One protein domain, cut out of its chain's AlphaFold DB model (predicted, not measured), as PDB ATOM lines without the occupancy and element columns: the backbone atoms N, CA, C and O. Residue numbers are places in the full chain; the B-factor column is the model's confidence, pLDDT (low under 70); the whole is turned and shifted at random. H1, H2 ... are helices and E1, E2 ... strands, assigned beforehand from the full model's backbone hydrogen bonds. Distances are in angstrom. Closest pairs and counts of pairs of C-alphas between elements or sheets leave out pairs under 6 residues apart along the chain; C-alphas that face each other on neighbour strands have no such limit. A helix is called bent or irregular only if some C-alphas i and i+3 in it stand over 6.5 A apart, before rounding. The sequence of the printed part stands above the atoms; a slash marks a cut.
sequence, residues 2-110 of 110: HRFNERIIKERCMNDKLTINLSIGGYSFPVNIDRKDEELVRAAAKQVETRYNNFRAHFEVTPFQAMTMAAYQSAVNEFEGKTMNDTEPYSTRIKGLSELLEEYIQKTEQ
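Overview. This is residues 2 to 110 of the 110 residues of a protein of Bacteroidales bacterium (UniProt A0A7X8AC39). A hairpin of two strands, E1 and E2, packs along helix H2 through E1, and the first part of H3 crosses the last part of H2; together they make a small body with two arms. Residues 2 to 12 of H1 stick out as a short arm, and residues 75 to 110, with the rest of H3 and the whole of H4, make a long one. The printed part has 109 residues, with the named elements H1, E1, E2, H2, H3 and H4 in that order, and is mostly helix. It is extended, with a radius of gyration of the C-alphas of 24.7 A, and flat, spanning 75 by 59 by 17 A.

Arrangement. H1, residues 2 to 14, touches no helix. E1, residues 17 to 24, and E2, residues 27 to 34, form an antiparallel hairpin at 153 degrees, with N 18 and O 33 at 2.8 A and N 24 and O 27 at 2.9 A, within hydrogen-bond range. The closest C-alphas of E1 and H2, residues 35 to 58, are those of Ile 24 and Glu 49, 5.1 A apart. H2 touches H3, residues 63 to 84, with residues 48 to 56 alone, at a steep tilt of 60 degrees, opposite ways; the closest C-alphas, of Arg 51 and Ala 70, are 5.2 A apart. H4, residues 88 to 108, is apart from H3. In H1, H3 and H4 every O i to N i+4 pair is within hydrogen-bond range; in H2, 18 of 20 are.

Along the chain. H1 begins at C-alpha 2 (50.166, -35.522, -7.659) and measures 18.5 A. E1 measures 21.4 A and E2 21.8 A. H2 measures 35.6 A and is irregular, with C-alphas 36 and 39 7.5 A apart. H3 measures 31.7 A; H4 measures 30.6 A and ends at C-alpha 108 (3.529, -80.025, -1.379).

Size, cuts and confidence. The C-alphas farthest apart, of Thr 62 and Gln 110, are 76.5 A apart. The printed part has no cut, and no link is long. The pLDDT is under 70 at residues 2 to 15, 82 to 87 and 108 to 110.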
ATOM      1  N   HIS A   2      51.184 -35.412  -8.733       50.19
ATOM      2  CA  HIS A   2      50.166 -35.522  -7.659       50.19
ATOM      3  C   HIS A   2      49.492 -34.199  -7.237       50.19
ATOM      4  O   HIS A   2      48.269 -34.123  -7.201       50.19
ATOM      5  N   ARG A   3      50.262 -33.118  -7.030       53.50
ATOM      6  CA  ARG A   3      49.711 -31.799  -6.642       53.50
ATOM      7  C   ARG A   3      48.836 -31.120  -7.707       53.50
ATOM      8  O   ARG A   3      48.096 -30.203  -7.375       53.50
ATOM      9  N   PHE A   4      48.926 -31.536  -8.972       51.78
ATOM     10  CA  PHE A   4      48.118 -30.966 -10.057       51.78
ATOM     11  C   PHE A   4      46.720 -31.599 -10.081       51.78
ATOM     12  O   PHE A   4      45.728 -30.882 -10.142       51.78
ATOM     13  N   ASN A   5      46.638 -32.924  -9.903       46.00
ATOM     14  CA  ASN A   5      45.360 -33.630  -9.783       46.00
ATOM     15  C   ASN A   5      44.583 -33.229  -8.524       46.00
ATOM     16  O   ASN A   5      43.373 -33.062  -8.601       46.00
ATOM     17  N   GLU A   6      45.253 -32.998  -7.390       52.94
ATOM     18  CA  GLU A   6      44.582 -32.473  -6.190       52.94
ATOM     19  C   GLU A   6      43.975 -31.084  -6.419       52.94
ATOM     20  O   GLU A   6      42.887 -30.808  -5.923       52.94
ATOM     21  N   ARG A   7      44.648 -30.222  -7.195       52.41
ATOM     22  CA  ARG A   7      44.166 -28.873  -7.526       52.41
ATOM     23  C   ARG A   7      42.959 -28.917  -8.466       52.41
ATOM     24  O   ARG A   7      41.968 -28.258  -8.183       52.41
ATOM     25  N   ILE A   8      43.010 -29.768  -9.492       56.25
ATOM     26  CA  ILE A   8      41.911 -30.002 -10.443       56.25
ATOM     27  C   ILE A   8      40.690 -30.627  -9.741       56.25
ATOM     28  O   ILE A   8      39.562 -30.226 -10.006       56.25
ATOM     29  N   ILE A   9      40.888 -31.575  -8.815       55.78
ATOM     30  CA  ILE A   9      39.792 -32.169  -8.028       55.78
ATOM     31  C   ILE A   9      39.199 -31.127  -7.066       55.78
ATOM     32  O   ILE A   9      37.980 -31.022  -6.977       55.78
ATOM     33  N   LYS A  10      40.026 -30.297  -6.410       53.81
ATOM     34  CA  LYS A  10      39.539 -29.180  -5.577       53.81
ATOM     35  C   LYS A  10      38.738 -28.155  -6.382       53.81
ATOM     36  O   LYS A  10      37.688 -27.736  -5.915       53.81
ATOM     37  N   GLU A  11      39.196 -27.780  -7.575       51.69
ATOM     38  CA  GLU A  11      38.486 -26.855  -8.472       51.69
ATOM     39  C   GLU A  11      37.170 -27.452  -8.988       51.69
ATOM     40  O   GLU A  11      36.156 -26.758  -9.030       51.69
ATOM     41  N   ARG A  12      37.140 -28.756  -9.297       51.81
ATOM     42  CA  ARG A  12      35.913 -29.451  -9.714       51.81
ATOM     43  C   ARG A  12      34.899 -29.568  -8.569       51.81
ATOM     44  O   ARG A  12      33.724 -29.330  -8.801       51.81
ATOM     45  N   CYS A  13      35.351 -29.838  -7.340       51.75
ATOM     46  CA  CYS A  13      34.503 -29.865  -6.139       51.75
ATOM     47  C   CYS A  13      34.067 -28.467  -5.655       51.75
ATOM     48  O   CYS A  13      33.100 -28.358  -4.905       51.75
ATOM     49  N   MET A  14      34.761 -27.391  -6.052       56.72
ATOM     50  CA  MET A  14      34.362 -26.010  -5.737       56.72
ATOM     51  C   MET A  14      33.224 -25.495  -6.630       56.72
ATOM     52  O   MET A  14      32.521 -24.579  -6.213       56.72
ATOM     53  N   ASN A  15      33.000 -26.090  -7.809       59.44
ATOM     54  CA  ASN A  15      31.937 -25.681  -8.740       59.44
ATOM     55  C   ASN A  15      30.535 -26.205  -8.383       59.44
ATOM     56  O   ASN A  15      29.550 -25.750  -8.962       59.44
ATOM     57  N   ASP A  16      30.436 -27.131  -7.428       79.81
ATOM     58  CA  ASP A  16      29.155 -27.693  -6.989       79.81
ATOM     59  C   ASP A  16      28.526 -26.907  -5.836       79.81
ATOM     60  O   ASP A  16      27.407 -27.214  -5.428       79.81
ATOM     61  N   LYS A  17      29.212 -25.878  -5.324       86.94
ATOM     62  CA  LYS A  17      28.739 -25.055  -4.211       86.94
ATOM     63  C   LYS A  17      28.192 -23.717  -4.685       86.94
ATOM     64  O   LYS A  17      28.806 -23.026  -5.494       86.94
ATOM     65  N   LEU A  18      27.039 -23.339  -4.150       91.75
ATOM     66  CA  LEU A  18      26.349 -22.086  -4.423       91.75
ATOM     67  C   LEU A  18      26.079 -21.364  -3.103       91.75
ATOM     68  O   LEU A  18      25.626 -21.961  -2.129       91.75
ATOM     69  N   THR A  19      26.315 -20.053  -3.083       93.75
ATOM     70  CA  THR A  19      25.825 -19.200  -1.996       93.75
ATOM     71  C   THR A  19      24.431 -18.692  -2.339       93.75
ATOM     72  O   THR A  19      24.248 -18.038  -3.366       93.75
ATOM     73  N   ILE A  20      23.456 -18.980  -1.480       95.06
ATOM     74  CA  ILE A  20      22.087 -18.470  -1.583       95.06
ATOM     75  C   ILE A  20      21.749 -17.617  -0.359       95.06
ATOM     76  O   ILE A  20      22.309 -17.814   0.716       95.06
ATOM     77  N   ASN A  21      20.794 -16.702  -0.510       95.44
ATOM     78  CA  ASN A  21      20.234 -15.944   0.607       95.44
ATOM     79  C   ASN A  21      18.889 -16.547   1.022       95.44
ATOM     80  O   ASN A  21      17.975 -16.661   0.197       95.44
ATOM     81  N   LEU A  22      18.772 -16.923   2.295       95.56
ATOM     82  CA  LEU A  22      17.532 -17.383   2.916       95.56
ATOM     83  C   LEU A  22      16.856 -16.222   3.636       95.56
ATOM     84  O   LEU A  22      17.491 -15.555   4.447       95.56
ATOM     85  N   SER A  23      15.572 -15.998   3.364       93.50
ATOM     86  CA  SER A  23      14.771 -14.985   4.053       93.50
ATOM     87  C   SER A  23      13.911 -15.655   5.118       93.50
ATOM     88  O   SER A  23      13.021 -16.427   4.763       93.50
ATOM     89  N   ILE A  24      14.179 -15.373   6.397       94.00
ATOM     90  CA  ILE A  24      13.415 -15.901   7.536       94.00
ATOM     91  C   ILE A  24      13.192 -14.788   8.566       94.00
ATOM     92  O   ILE A  24      14.132 -14.151   9.033       94.00
ATOM     93  N   GLY A  25      11.940 -14.543   8.930       91.31
ATOM     94  CA  GLY A  25      11.510 -13.562   9.916       91.31
ATOM     95  C   GLY A  25      11.880 -12.120   9.585       91.31
ATOM     96  O   GLY A  25      12.045 -11.313  10.496       91.31
ATOM     97  N   GLY A  26      12.027 -11.806   8.295       91.31
ATOM     98  CA  GLY A  26      12.515 -10.514   7.801       91.31
ATOM     99  C   GLY A  26      14.043 -10.371   7.791       91.31
ATOM    100  O   GLY A  26      14.544  -9.330   7.376       91.31
ATOM    101  N   TYR A  27      14.787 -11.399   8.207       93.25
ATOM    102  CA  TYR A  27      16.248 -11.437   8.161       93.25
ATOM    103  C   TYR A  27      16.731 -12.230   6.945       93.25
ATOM    104  O   TYR A  27      16.121 -13.227   6.562       93.25
ATOM    105  N   SER A  28      17.848 -11.793   6.358       94.25
ATOM    106  CA  SER A  28      18.497 -12.467   5.232       94.25
ATOM    107  C   SER A  28      19.782 -13.147   5.697       94.25
ATOM    108  O   SER A  28      20.680 -12.482   6.217       94.25
ATOM    109  N   PHE A  29      19.871 -14.460   5.500       93.88
ATOM    110  CA  PHE A  29      21.008 -15.283   5.898       93.88
ATOM    111  C   PHE A  29      21.709 -15.844   4.655       93.88
ATOM    112  O   PHE A  29      21.122 -16.680   3.959       93.88
ATOM    113  N   PRO A  30      22.948 -15.417   4.355       95.81
ATOM    114  CA  PRO A  30      23.741 -16.049   3.311       95.81
ATOM    115  C   PRO A  30      24.204 -17.428   3.789       95.81
ATOM    116  O   PRO A  30      24.836 -17.556   4.838       95.81
ATOM    117  N   VAL A  31      23.911 -18.465   3.009       94.75
ATOM    118  CA  VAL A  31      24.343 -19.842   3.272       94.75
ATOM    119  C   VAL A  31      25.037 -20.409   2.044       94.75
ATOM    120  O   VAL A  31      24.604 -20.189   0.915       94.75
ATOM    121  N   ASN A  32      26.128 -21.134   2.268       95.00
ATOM    122  CA  ASN A  32      26.868 -21.817   1.217       95.00
ATOM    123  C   ASN A  32      26.502 -23.303   1.238       95.00
ATOM    124  O   ASN A  32      26.743 -23.975   2.241       95.00
ATOM    125  N   ILE A  33      25.902 -23.789   0.156       93.75
ATOM    126  CA  ILE A  33      25.322 -25.131   0.060       93.75
ATOM    127  C   ILE A  33      25.750 -25.824  -1.229       93.75
ATOM    128  O   ILE A  33      26.179 -25.165  -2.175       93.75
ATOM    129  N   ASP A  34      25.586 -27.143  -1.291       94.19
ATOM    130  CA  ASP A  34      25.707 -27.857  -2.557       94.19
ATOM    131  C   ASP A  34      24.491 -27.539  -3.442       94.19
ATOM    132  O   ASP A  34      23.348 -27.499  -2.987       94.19
ATOM    133  N   ARG A  35      24.723 -27.332  -4.739       91.25
ATOM    134  CA  ARG A  35      23.693 -26.916  -5.700       91.25
ATOM    135  C   ARG A  35      22.541 -27.913  -5.811       91.25
ATOM    136  O   ARG A  35      21.400 -27.509  -6.007       91.25
ATOM    137  N   LYS A  36      22.833 -29.208  -5.653       91.69
ATOM    138  CA  LYS A  36      21.836 -30.291  -5.618       91.69
ATOM    139  C   LYS A  36      20.831 -30.148  -4.465       91.69
ATOM    140  O   LYS A  36      19.711 -30.625  -4.587       91.69
ATOM    141  N   ASP A  37      21.224 -29.477  -3.382       94.12
ATOM    142  CA  ASP A  37      20.417 -29.327  -2.173       94.12
ATOM    143  C   ASP A  37      19.669 -27.984  -2.151       94.12
ATOM    144  O   ASP A  37      18.946 -27.703  -1.197       94.12
ATOM    145  N   GLU A  38      19.803 -27.143  -3.188       93.75
ATOM    146  CA  GLU A  38      19.177 -25.814  -3.218       93.75
ATOM    147  C   GLU A  38      17.669 -25.879  -2.977       93.75
ATOM    148  O   GLU A  38      17.144 -25.134  -2.145       93.75
ATOM    149  N   GLU A  39      16.973 -26.778  -3.670       95.00
ATOM    150  CA  GLU A  39      15.525 -26.915  -3.540       95.00
ATOM    151  C   GLU A  39      15.123 -27.341  -2.122       95.00
ATOM    152  O   GLU A  39      14.241 -26.725  -1.519       95.00
ATOM    153  N   LEU A  40      15.831 -28.323  -1.551       94.81
ATOM    154  CA  LEU A  40      15.618 -28.796  -0.183       94.81
ATOM    155  C   LEU A  40      15.827 -27.663   0.833       94.81
ATOM    156  O   LEU A  40      14.981 -27.424   1.695       94.81
ATOM    157  N   VAL A  41      16.939 -26.938   0.719       95.50
ATOM    158  CA  VAL A  41      17.312 -25.867   1.650       95.50
ATOM    159  C   VAL A  41      16.326 -24.698   1.557       95.50
ATOM    160  O   VAL A  41      15.918 -24.149   2.585       95.50
ATOM    161  N   ARG A  42      15.866 -24.340   0.350       95.69
ATOM    162  CA  ARG A  42      14.817 -23.323   0.173       95.69
ATOM    163  C   ARG A  42      13.470 -23.777   0.729       95.69
ATOM    164  O   ARG A  42      12.777 -22.970   1.352       95.69
ATOM    165  N   ALA A  43      13.102 -25.043   0.541       95.00
ATOM    166  CA  ALA A  43      11.878 -25.603   1.104       95.00
ATOM    167  C   ALA A  43      11.906 -25.580   2.641       95.00
ATOM    168  O   ALA A  43      10.936 -25.140   3.262       95.00
ATOM    169  N   ALA A  44      13.035 -25.956   3.252       94.19
ATOM    170  CA  ALA A  44      13.230 -25.886   4.699       94.19
ATOM    171  C   ALA A  44      13.105 -24.444   5.221       94.19
ATOM    172  O   ALA A  44      12.348 -24.190   6.158       94.19
ATOM    173  N   ALA A  45      13.757 -23.474   4.570       95.38
ATOM    174  CA  ALA A  45      13.641 -22.064   4.948       95.38
ATOM    175  C   ALA A  45      12.192 -21.553   4.859       95.38
ATOM    176  O   ALA A  45      11.704 -20.914   5.789       95.38
ATOM    177  N   LYS A  46      11.469 -21.894   3.782       95.25
ATOM    178  CA  LYS A  46      10.043 -21.556   3.622       95.25
ATOM    179  C   LYS A  46       9.179 -22.184   4.717       95.25
ATOM    180  O   LYS A  46       8.222 -21.566   5.189       95.25
ATOM    181  N   GLN A  47       9.498 -23.408   5.131       94.75
ATOM    182  CA  GLN A  47       8.791 -24.083   6.210       94.75
ATOM    183  C   GLN A  47       9.008 -23.375   7.557       94.75
ATOM    184  O   GLN A  47       8.035 -23.147   8.281       94.75
ATOM    185  N   VAL A  48      10.245 -22.983   7.874       95.56
ATOM    186  CA  VAL A  48      10.557 -22.210   9.087       95.56
ATOM    187  C   VAL A  48       9.872 -20.841   9.050       95.56
ATOM    188  O   VAL A  48       9.242 -20.462  10.033       95.56
ATOM    189  N   GLU A  49       9.897 -20.146   7.911       96.25
ATOM    190  CA  GLU A  49       9.212 -18.859   7.714       96.25
ATOM    191  C   GLU A  49       7.701 -18.963   7.959       96.25
ATOM    192  O   GLU A  49       7.099 -18.132   8.641       96.25
ATOM    193  N   THR A  50       7.075 -20.027   7.454       96.12
ATOM    194  CA  THR A  50       5.642 -20.283   7.659       96.12
ATOM    195  C   THR A  50       5.321 -20.457   9.144       96.12
ATOM    196  O   THR A  50       4.358 -19.878   9.645       96.12
ATOM    197  N   ARG A  51       6.145 -21.222   9.869       94.94
ATOM    198  CA  ARG A  51       5.977 -21.445  11.314       94.94
ATOM    199  C   ARG A  51       6.201 -20.159  12.103       94.94
ATOM    200  O   ARG A  51       5.389 -19.832  12.961       94.94
ATOM    201  N   TYR A  52       7.252 -19.410  11.775       96.44
ATOM    202  CA  TYR A  52       7.544 -18.111  12.377       96.44
ATOM    203  C   TYR A  52       6.352 -17.150  12.250       96.44
ATOM    204  O   TYR A  52       5.906 -16.574  13.245       96.44
ATOM    205  N   ASN A  53       5.790 -17.027  11.044       96.12
ATOM    206  CA  ASN A  53       4.644 -16.156  10.789       96.12
ATOM    207  C   ASN A  53       3.371 -16.644  11.490       96.12
ATOM    208  O   ASN A  53       2.608 -15.822  11.991       96.12
ATOM    209  N   ASN A  54       3.166 -17.960  11.596       95.38
ATOM    210  CA  ASN A  54       2.053 -18.525  12.354       95.38
ATOM    211  C   ASN A  54       2.118 -18.112  13.837       95.38
ATOM    212  O   ASN A  54       1.137 -17.590  14.365       95.38
ATOM    213  N   PHE A  55       3.280 -18.245  14.487       94.62
ATOM    214  CA  PHE A  55       3.424 -17.838  15.888       94.62
ATOM    215  C   PHE A  55       3.199 -16.338  16.090       94.62
ATOM    216  O   PHE A  55       2.520 -15.948  17.034       94.62
ATOM    217  N   ARG A  56       3.700 -15.495  15.180       95.38
ATOM    218  CA  ARG A  56       3.458 -14.044  15.241       95.38
ATOM    219  C   ARG A  56       2.007 -13.643  14.985       95.38
ATOM    220  O   ARG A  56       1.596 -12.590  15.456       95.38
ATOM    221  N   ALA A  57       1.261 -14.433  14.216       95.12
ATOM    222  CA  ALA A  57      -0.141 -14.154  13.925       95.12
ATOM    223  C   ALA A  57      -1.067 -14.507  15.101       95.12
ATOM    224  O   ALA A  57      -2.085 -13.848  15.282       95.12
ATOM    225  N   HIS A  58      -0.719 -15.531  15.889       94.44
ATOM    226  CA  HIS A  58      -1.589 -16.058  16.947       94.44
ATOM    227  C   HIS A  58      -1.178 -15.655  18.366       94.44
ATOM    228  O   HIS A  58      -1.992 -15.774  19.281       94.44
ATOM    229  N   PHE A  59       0.059 -15.198  18.575       93.06
ATOM    230  CA  PHE A  59       0.586 -14.915  19.907       93.06
ATOM    231  C   PHE A  59       1.344 -13.586  19.957       93.06
ATOM    232  O   PHE A  59       2.062 -13.216  19.027       93.06
ATOM    233  N   GLU A  60       1.248 -12.899  21.096       95.31
ATOM    234  CA  GLU A  60       2.086 -11.742  21.413       95.31
ATOM    235  C   GLU A  60       3.484 -12.214  21.825       95.31
ATOM    236  O   GLU A  60       3.794 -12.403  23.001       95.31
ATOM    237  N   VAL A  61       4.332 -12.466  20.829       95.38
ATOM    238  CA  VAL A  61       5.696 -12.970  21.019       95.38
ATOM    239  C   VAL A  61       6.725 -12.064  20.359       95.38
ATOM    240  O   VAL A  61       6.504 -11.477  19.298       95.38
ATOM    241  N   THR A  62       7.901 -11.980  20.974       96.38
ATOM    242  CA  THR A  62       9.059 -11.320  20.361       96.38
ATOM    243  C   THR A  62       9.543 -12.103  19.131       96.38
ATOM    244  O   THR A  62       9.339 -13.319  19.055       96.38
ATOM    245  N   PRO A  63      10.257 -11.466  18.182       93.38
ATOM    246  CA  PRO A  63      10.854 -12.172  17.045       93.38
ATOM    247  C   PRO A  63      11.735 -13.359  17.460       93.38
ATOM    248  O   PRO A  63      11.695 -14.417  16.836       93.38
ATOM    249  N   PHE A  64      12.490 -13.216  18.554       94.19
ATOM    250  CA  PHE A  64      13.323 -14.292  19.087       94.19
ATOM    251  C   PHE A  64      12.489 -15.473  19.602       94.19
ATOM    252  O   PHE A  64      12.794 -16.624  19.290       94.19
ATOM    253  N   GLN A  65      11.409 -15.204  20.340       96.12
ATOM    254  CA  GLN A  65      10.495 -16.248  20.810       96.12
ATOM    255  C   GLN A  65       9.804 -16.957  19.638       96.12
ATOM    256  O   GLN A  65       9.774 -18.184  19.616       96.12
ATOM    257  N   ALA A  66       9.329 -16.222  18.628       95.12
ATOM    258  CA  ALA A  66       8.736 -16.817  17.429       95.12
ATOM    259  C   ALA A  66       9.730 -17.726  16.684       95.12
ATOM    260  O   ALA A  66       9.375 -18.837  16.290       95.12
ATOM    261  N   MET A  67      10.989 -17.295  16.543       94.25
ATOM    262  CA  MET A  67      12.047 -18.104  15.927       94.25
ATOM    263  C   MET A  67      12.365 -19.355  16.758       94.25
ATOM    264  O   MET A  67      12.507 -20.445  16.208       94.25
ATOM    265  N   THR A  68      12.416 -19.214  18.086       96.19
ATOM    266  CA  THR A  68      12.645 -20.329  19.020       96.19
ATOM    267  C   THR A  68      11.535 -21.372  18.909       96.19
ATOM    268  O   THR A  68      11.816 -22.562  18.792       96.19
ATOM    269  N   MET A  69      10.273 -20.934  18.861       96.75
ATOM    270  CA  MET A  69       9.124 -21.827  18.702       96.75
ATOM    271  C   MET A  69       9.098 -22.497  17.324       96.75
ATOM    272  O   MET A  69       8.819 -23.692  17.222       96.75
ATOM    273  N   ALA A  70       9.451 -21.771  16.260       95.19
ATOM    274  CA  ALA A  70       9.571 -22.339  14.920       95.19
ATOM    275  C   ALA A  70      10.669 -23.419  14.843       95.19
ATOM    276  O   ALA A  70      10.447 -24.473  14.239       95.19
ATOM    277  N   ALA A  71      11.821 -23.192  15.481       95.00
ATOM    278  CA  ALA A  71      12.908 -24.166  15.574       95.00
ATOM    279  C   ALA A  71      12.499 -25.397  16.396       95.00
ATOM    280  O   ALA A  71      12.665 -26.524  15.929       95.00
ATOM    281  N   TYR A  72      11.883 -25.189  17.566       95.50
ATOM    282  CA  TYR A  72      11.351 -26.263  18.408       95.50
ATOM    283  C   TYR A  72      10.369 -27.154  17.636       95.50
ATOM    284  O   TYR A  72      10.563 -28.364  17.558       95.50
ATOM    285  N   GLN A  73       9.367 -26.560  16.977       93.31
ATOM    286  CA  GLN A  73       8.407 -27.300  16.159       93.31
ATOM    287  C   GLN A  73       9.111 -28.068  15.027       93.31
ATOM    288  O   GLN A  73       8.664 -29.133  14.612       93.31
ATOM    289  N   SER A  74      10.193 -27.520  14.462       90.00
ATOM    290  CA  SER A  74      10.947 -28.174  13.377       90.00
ATOM    291  C   SER A  74      11.661 -29.427  13.868       90.00
ATOM    292  O   SER A  74      11.573 -30.456  13.204       90.00
ATOM    293  N   ALA A  75      12.243 -29.379  15.067       92.31
ATOM    294  CA  ALA A  75      12.810 -30.553  15.719       92.31
ATOM    295  C   ALA A  75      11.738 -31.609  16.039       92.31
ATOM    296  O   ALA A  75      11.941 -32.784  15.746       92.31
ATOM    297  N   VAL A  76      10.573 -31.206  16.568       90.62
ATOM    298  CA  VAL A  76       9.453 -32.134  16.842       90.62
ATOM    299  C   VAL A  76       9.044 -32.889  15.576       90.62
ATOM    300  O   VAL A  76       8.998 -34.116  15.581       90.62
ATOM    301  N   ASN A  77       8.837 -32.177  14.467       88.38
ATOM    302  CA  ASN A  77       8.467 -32.798  13.197       88.38
ATOM    303  C   ASN A  77       9.550 -33.743  12.652       88.38
ATOM    304  O   ASN A  77       9.220 -34.737  12.009       88.38
ATOM    305  N   GLU A  78      10.831 -33.443  12.878       86.81
ATOM    306  CA  GLU A  78      11.923 -34.346  12.502       86.81
ATOM    307  C   GLU A  78      11.863 -35.654  13.306       86.81
ATOM    308  O   GLU A  78      12.052 -36.732  12.741       86.81
ATOM    309  N   PHE A  79      11.570 -35.580  14.608       85.25
ATOM    310  CA  PHE A  79      11.396 -36.770  15.443       85.25
ATOM    311  C   PHE A  79      10.173 -37.595  15.025       85.25
ATOM    312  O   PHE A  79      10.296 -38.807  14.864       85.25
ATOM    313  N   GLU A  80       9.024 -36.965  14.776       80.44
ATOM    314  CA  GLU A  80       7.808 -37.655  14.311       80.44
ATOM    315  C   GLU A  80       7.976 -38.283  12.918       80.44
ATOM    316  O   GLU A  80       7.520 -39.396  12.660       80.44
ATOM    317  N   GLY A  81       8.683 -37.611  12.006       73.81
ATOM    318  CA  GLY A  81       8.996 -38.177  10.691       73.81
ATOM    319  C   GLY A  81       9.867 -39.435  10.776       73.81
ATOM    320  O   GLY A  81       9.730 -40.340   9.952       73.81
ATOM    321  N   LYS A  82      10.738 -39.529  11.790       69.25
ATOM    322  CA  LYS A  82      11.555 -40.726  12.046       69.25
ATOM    323  C   LYS A  82      10.743 -41.877  12.641       69.25
ATOM    324  O   LYS A  82      11.042 -43.020  12.319       69.25
ATOM    325  N   THR A  83       9.721 -41.605  13.455       60.50
ATOM    326  CA  THR A  83       8.874 -42.659  14.049       60.50
ATOM    327  C   THR A  83       7.861 -43.241  13.061       60.50
ATOM    328  O   THR A  83       7.498 -44.405  13.178       60.50
ATOM    329  N   MET A  84       7.432 -42.473  12.054       60.56
ATOM    330  CA  MET A  84       6.515 -42.942  11.000       60.56
ATOM    331  C   MET A  84       7.194 -43.821   9.931       60.56
ATOM    332  O   MET A  84       6.519 -44.601   9.265       60.56
ATOM    333  N   ASN A  85       8.522 -43.737   9.785       57.19
ATOM    334  CA  ASN A  85       9.331 -44.603   8.913       57.19
ATOM    335  C   ASN A  85       9.801 -45.885   9.620       57.19
ATOM    336  O   ASN A  85      10.823 -46.469   9.247       57.19
ATOM    337  N   ASP A  86       9.074 -46.336  10.641       56.97
ATOM    338  CA  ASP A  86       9.340 -47.626  11.256       56.97
ATOM    339  C   ASP A  86       8.930 -48.749  10.288       56.97
ATOM    340  O   ASP A  86       7.771 -49.159  10.187       56.97
ATOM    341  N   THR A  87       9.890 -49.201   9.477       67.94
ATOM    342  CA  THR A  87       9.691 -50.300   8.523       67.94
ATOM    343  C   THR A  87       9.767 -51.679   9.176       67.94
ATOM    344  O   THR A  87       9.495 -52.683   8.513       67.94
ATOM    345  N   GLU A  88      10.128 -51.753  10.459       72.31
ATOM    346  CA  GLU A  88      10.205 -52.996  11.229       72.31
ATOM    347  C   GLU A  88       8.909 -53.831  11.162       72.31
ATOM    348  O   GLU A  88       8.992 -55.022  10.833       72.31
ATOM    349  N   PRO A  89       7.701 -53.265  11.365       73.12
ATOM    350  CA  PRO A  89       6.454 -54.020  11.240       73.12
ATOM    351  C   PRO A  89       6.216 -54.573   9.830       73.12
ATOM    352  O   PRO A  89       5.686 -55.678   9.685       73.12
ATOM    353  N   TYR A  90       6.634 -53.860   8.781       73.56
ATOM    354  CA  TYR A  90       6.522 -54.349   7.403       73.56
ATOM    355  C   TYR A  90       7.530 -55.467   7.118       73.56
ATOM    356  O   TYR A  90       7.152 -56.497   6.564       73.56
ATOM    357  N   SER A  91       8.779 -55.316   7.568       79.25
ATOM    358  CA  SER A  91       9.812 -56.358   7.489       79.25
ATOM    359  C   SER A  91       9.383 -57.634   8.220       79.25
ATOM    360  O   SER A  91       9.543 -58.736   7.701       79.25
ATOM    361  N   THR A  92       8.781 -57.490   9.401       85.69
ATOM    362  CA  THR A  92       8.273 -58.614  10.198       85.69
ATOM    363  C   THR A  92       7.160 -59.362   9.466       85.69
ATOM    364  O   THR A  92       7.186 -60.588   9.388       85.69
ATOM    365  N   ARG A  93       6.209 -58.639   8.857       83.75
ATOM    366  CA  ARG A  93       5.140 -59.266   8.064       83.75
ATOM    367  C   ARG A  93       5.659 -59.951   6.804       83.75
ATOM    368  O   ARG A  93       5.180 -61.033   6.482       83.75
ATOM    369  N   ILE A  94       6.622 -59.350   6.104       88.50
ATOM    370  CA  ILE A  94       7.236 -59.957   4.914       88.50
ATOM    371  C   ILE A  94       7.953 -61.257   5.293       88.50
ATOM    372  O   ILE A  94       7.735 -62.262   4.624       88.50
ATOM    373  N   LYS A  95       8.723 -61.269   6.392       89.19
ATOM    374  CA  LYS A  95       9.384 -62.484   6.898       89.19
ATOM    375  C   LYS A  95       8.392 -63.598   7.237       89.19
ATOM    376  O   LYS A  95       8.564 -64.719   6.772       89.19
ATOM    377  N   GLY A  96       7.320 -63.277   7.962       90.81
ATOM    378  CA  GLY A  96       6.288 -64.267   8.283       90.81
ATOM    379  C   GLY A  96       5.589 -64.823   7.036       90.81
ATOM    380  O   GLY A  96       5.294 -66.011   6.967       90.81
ATOM    381  N   LEU A  97       5.362 -63.990   6.014       92.31
ATOM    382  CA  LEU A  97       4.812 -64.450   4.736       92.31
ATOM    383  C   LEU A  97       5.785 -65.359   3.973       92.31
ATOM    384  O   LEU A  97       5.339 -66.346   3.392       92.31
ATOM    385  N   SER A  98       7.089 -65.060   3.977       88.88
ATOM    386  CA  SER A  98       8.093 -65.937   3.357       88.88
ATOM    387  C   SER A  98       8.200 -67.289   4.064       88.88
ATOM    388  O   SER A  98       8.228 -68.310   3.387       88.88
ATOM    389  N   GLU A  99       8.166 -67.310   5.396       92.19
ATOM    390  CA  GLU A  99       8.213 -68.550   6.184       92.19
ATOM    391  C   GLU A  99       6.978 -69.430   5.925       92.19
ATOM    392  O   GLU A  99       7.103 -70.635   5.718       92.19
ATOM    393  N   LEU A 100       5.784 -68.827   5.844       91.56
ATOM    394  CA  LEU A 100       4.551 -69.545   5.491       91.56
ATOM    395  C   LEU A 100       4.598 -70.142   4.079       91.56
ATOM    396  O   LEU A 100       4.092 -71.243   3.857       91.56
ATOM    397  N   LEU A 101       5.173 -69.416   3.117       92.56
ATOM    398  CA  LEU A 101       5.336 -69.902   1.746       92.56
ATOM    399  C   LEU A 101       6.326 -71.070   1.683       92.56
ATOM    400  O   LEU A 101       6.035 -72.063   1.020       92.56
ATOM    401  N   GLU A 102       7.452 -70.978   2.390       91.00
ATOM    402  CA  GLU A 102       8.436 -72.064   2.488       91.00
ATOM    403  C   GLU A 102       7.828 -73.326   3.112       91.00
ATOM    404  O   GLU A 102       7.991 -74.420   2.567       91.00
ATOM    405  N   GLU A 103       7.048 -73.176   4.187       90.00
ATOM    406  CA  GLU A 103       6.340 -74.288   4.823       90.00
ATOM    407  C   GLU A 103       5.321 -74.936   3.866       90.00
ATOM    408  O   GLU A 103       5.194 -76.162   3.818       90.00
ATOM    409  N   TYR A 104       4.592 -74.130   3.087       86.81
ATOM    410  CA  TYR A 104       3.604 -74.637   2.135       86.81
ATOM    411  C   TYR A 104       4.263 -75.420   0.996       86.81
ATOM    412  O   TYR A 104       3.805 -76.511   0.660       86.81
ATOM    413  N   ILE A 105       5.363 -74.896   0.448       89.31
ATOM    414  CA  ILE A 105       6.131 -75.544  -0.623       89.31
ATOM    415  C   ILE A 105       6.680 -76.896  -0.146       89.31
ATOM    416  O   ILE A 105       6.497 -77.906  -0.824       89.31
ATOM    417  N   GLN A 106       7.258 -76.950   1.057       85.62
ATOM    418  CA  GLN A 106       7.792 -78.191   1.636       85.62
ATOM    419  C   GLN A 106       6.716 -79.250   1.906       85.62
ATOM    420  O   GLN A 106       6.995 -80.444   1.817       85.62
ATOM    421  N   LYS A 107       5.482 -78.837   2.217       78.69
ATOM    422  CA  LYS A 107       4.348 -79.761   2.381       78.69
ATOM    423  C   LYS A 107       3.810 -80.301   1.058       78.69
ATOM    424  O   LYS A 107       3.220 -81.373   1.061       78.69
ATOM    425  N   THR A 108       3.982 -79.580  -0.048       68.50
ATOM    426  CA  THR A 108       3.529 -80.025  -1.379       68.50
ATOM    427  C   THR A 108       4.523 -80.923  -2.119       68.50
ATOM    428  O   THR A 108       4.140 -81.538  -3.110       68.50
ATOM    429  N   GLU A 109       5.772 -81.020  -1.654       59.44
ATOM    430  CA  GLU A 109       6.808 -81.914  -2.207       59.44
ATOM    431  C   GLU A 109       6.885 -83.294  -1.501       59.44
ATOM    432  O   GLU A 109       7.845 -84.038  -1.710       59.44
ATOM    433  N   GLN A 110       5.880 -83.653  -0.686       47.44
ATOM    434  CA  GLN A 110       5.675 -84.997  -0.106       47.44
ATOM    435  C   GLN A 110       4.573 -85.757  -0.847       47.44
ATOM    436  O   GLN A 110       4.737 -86.987  -1.022       47.44
TER     437      GLN A 110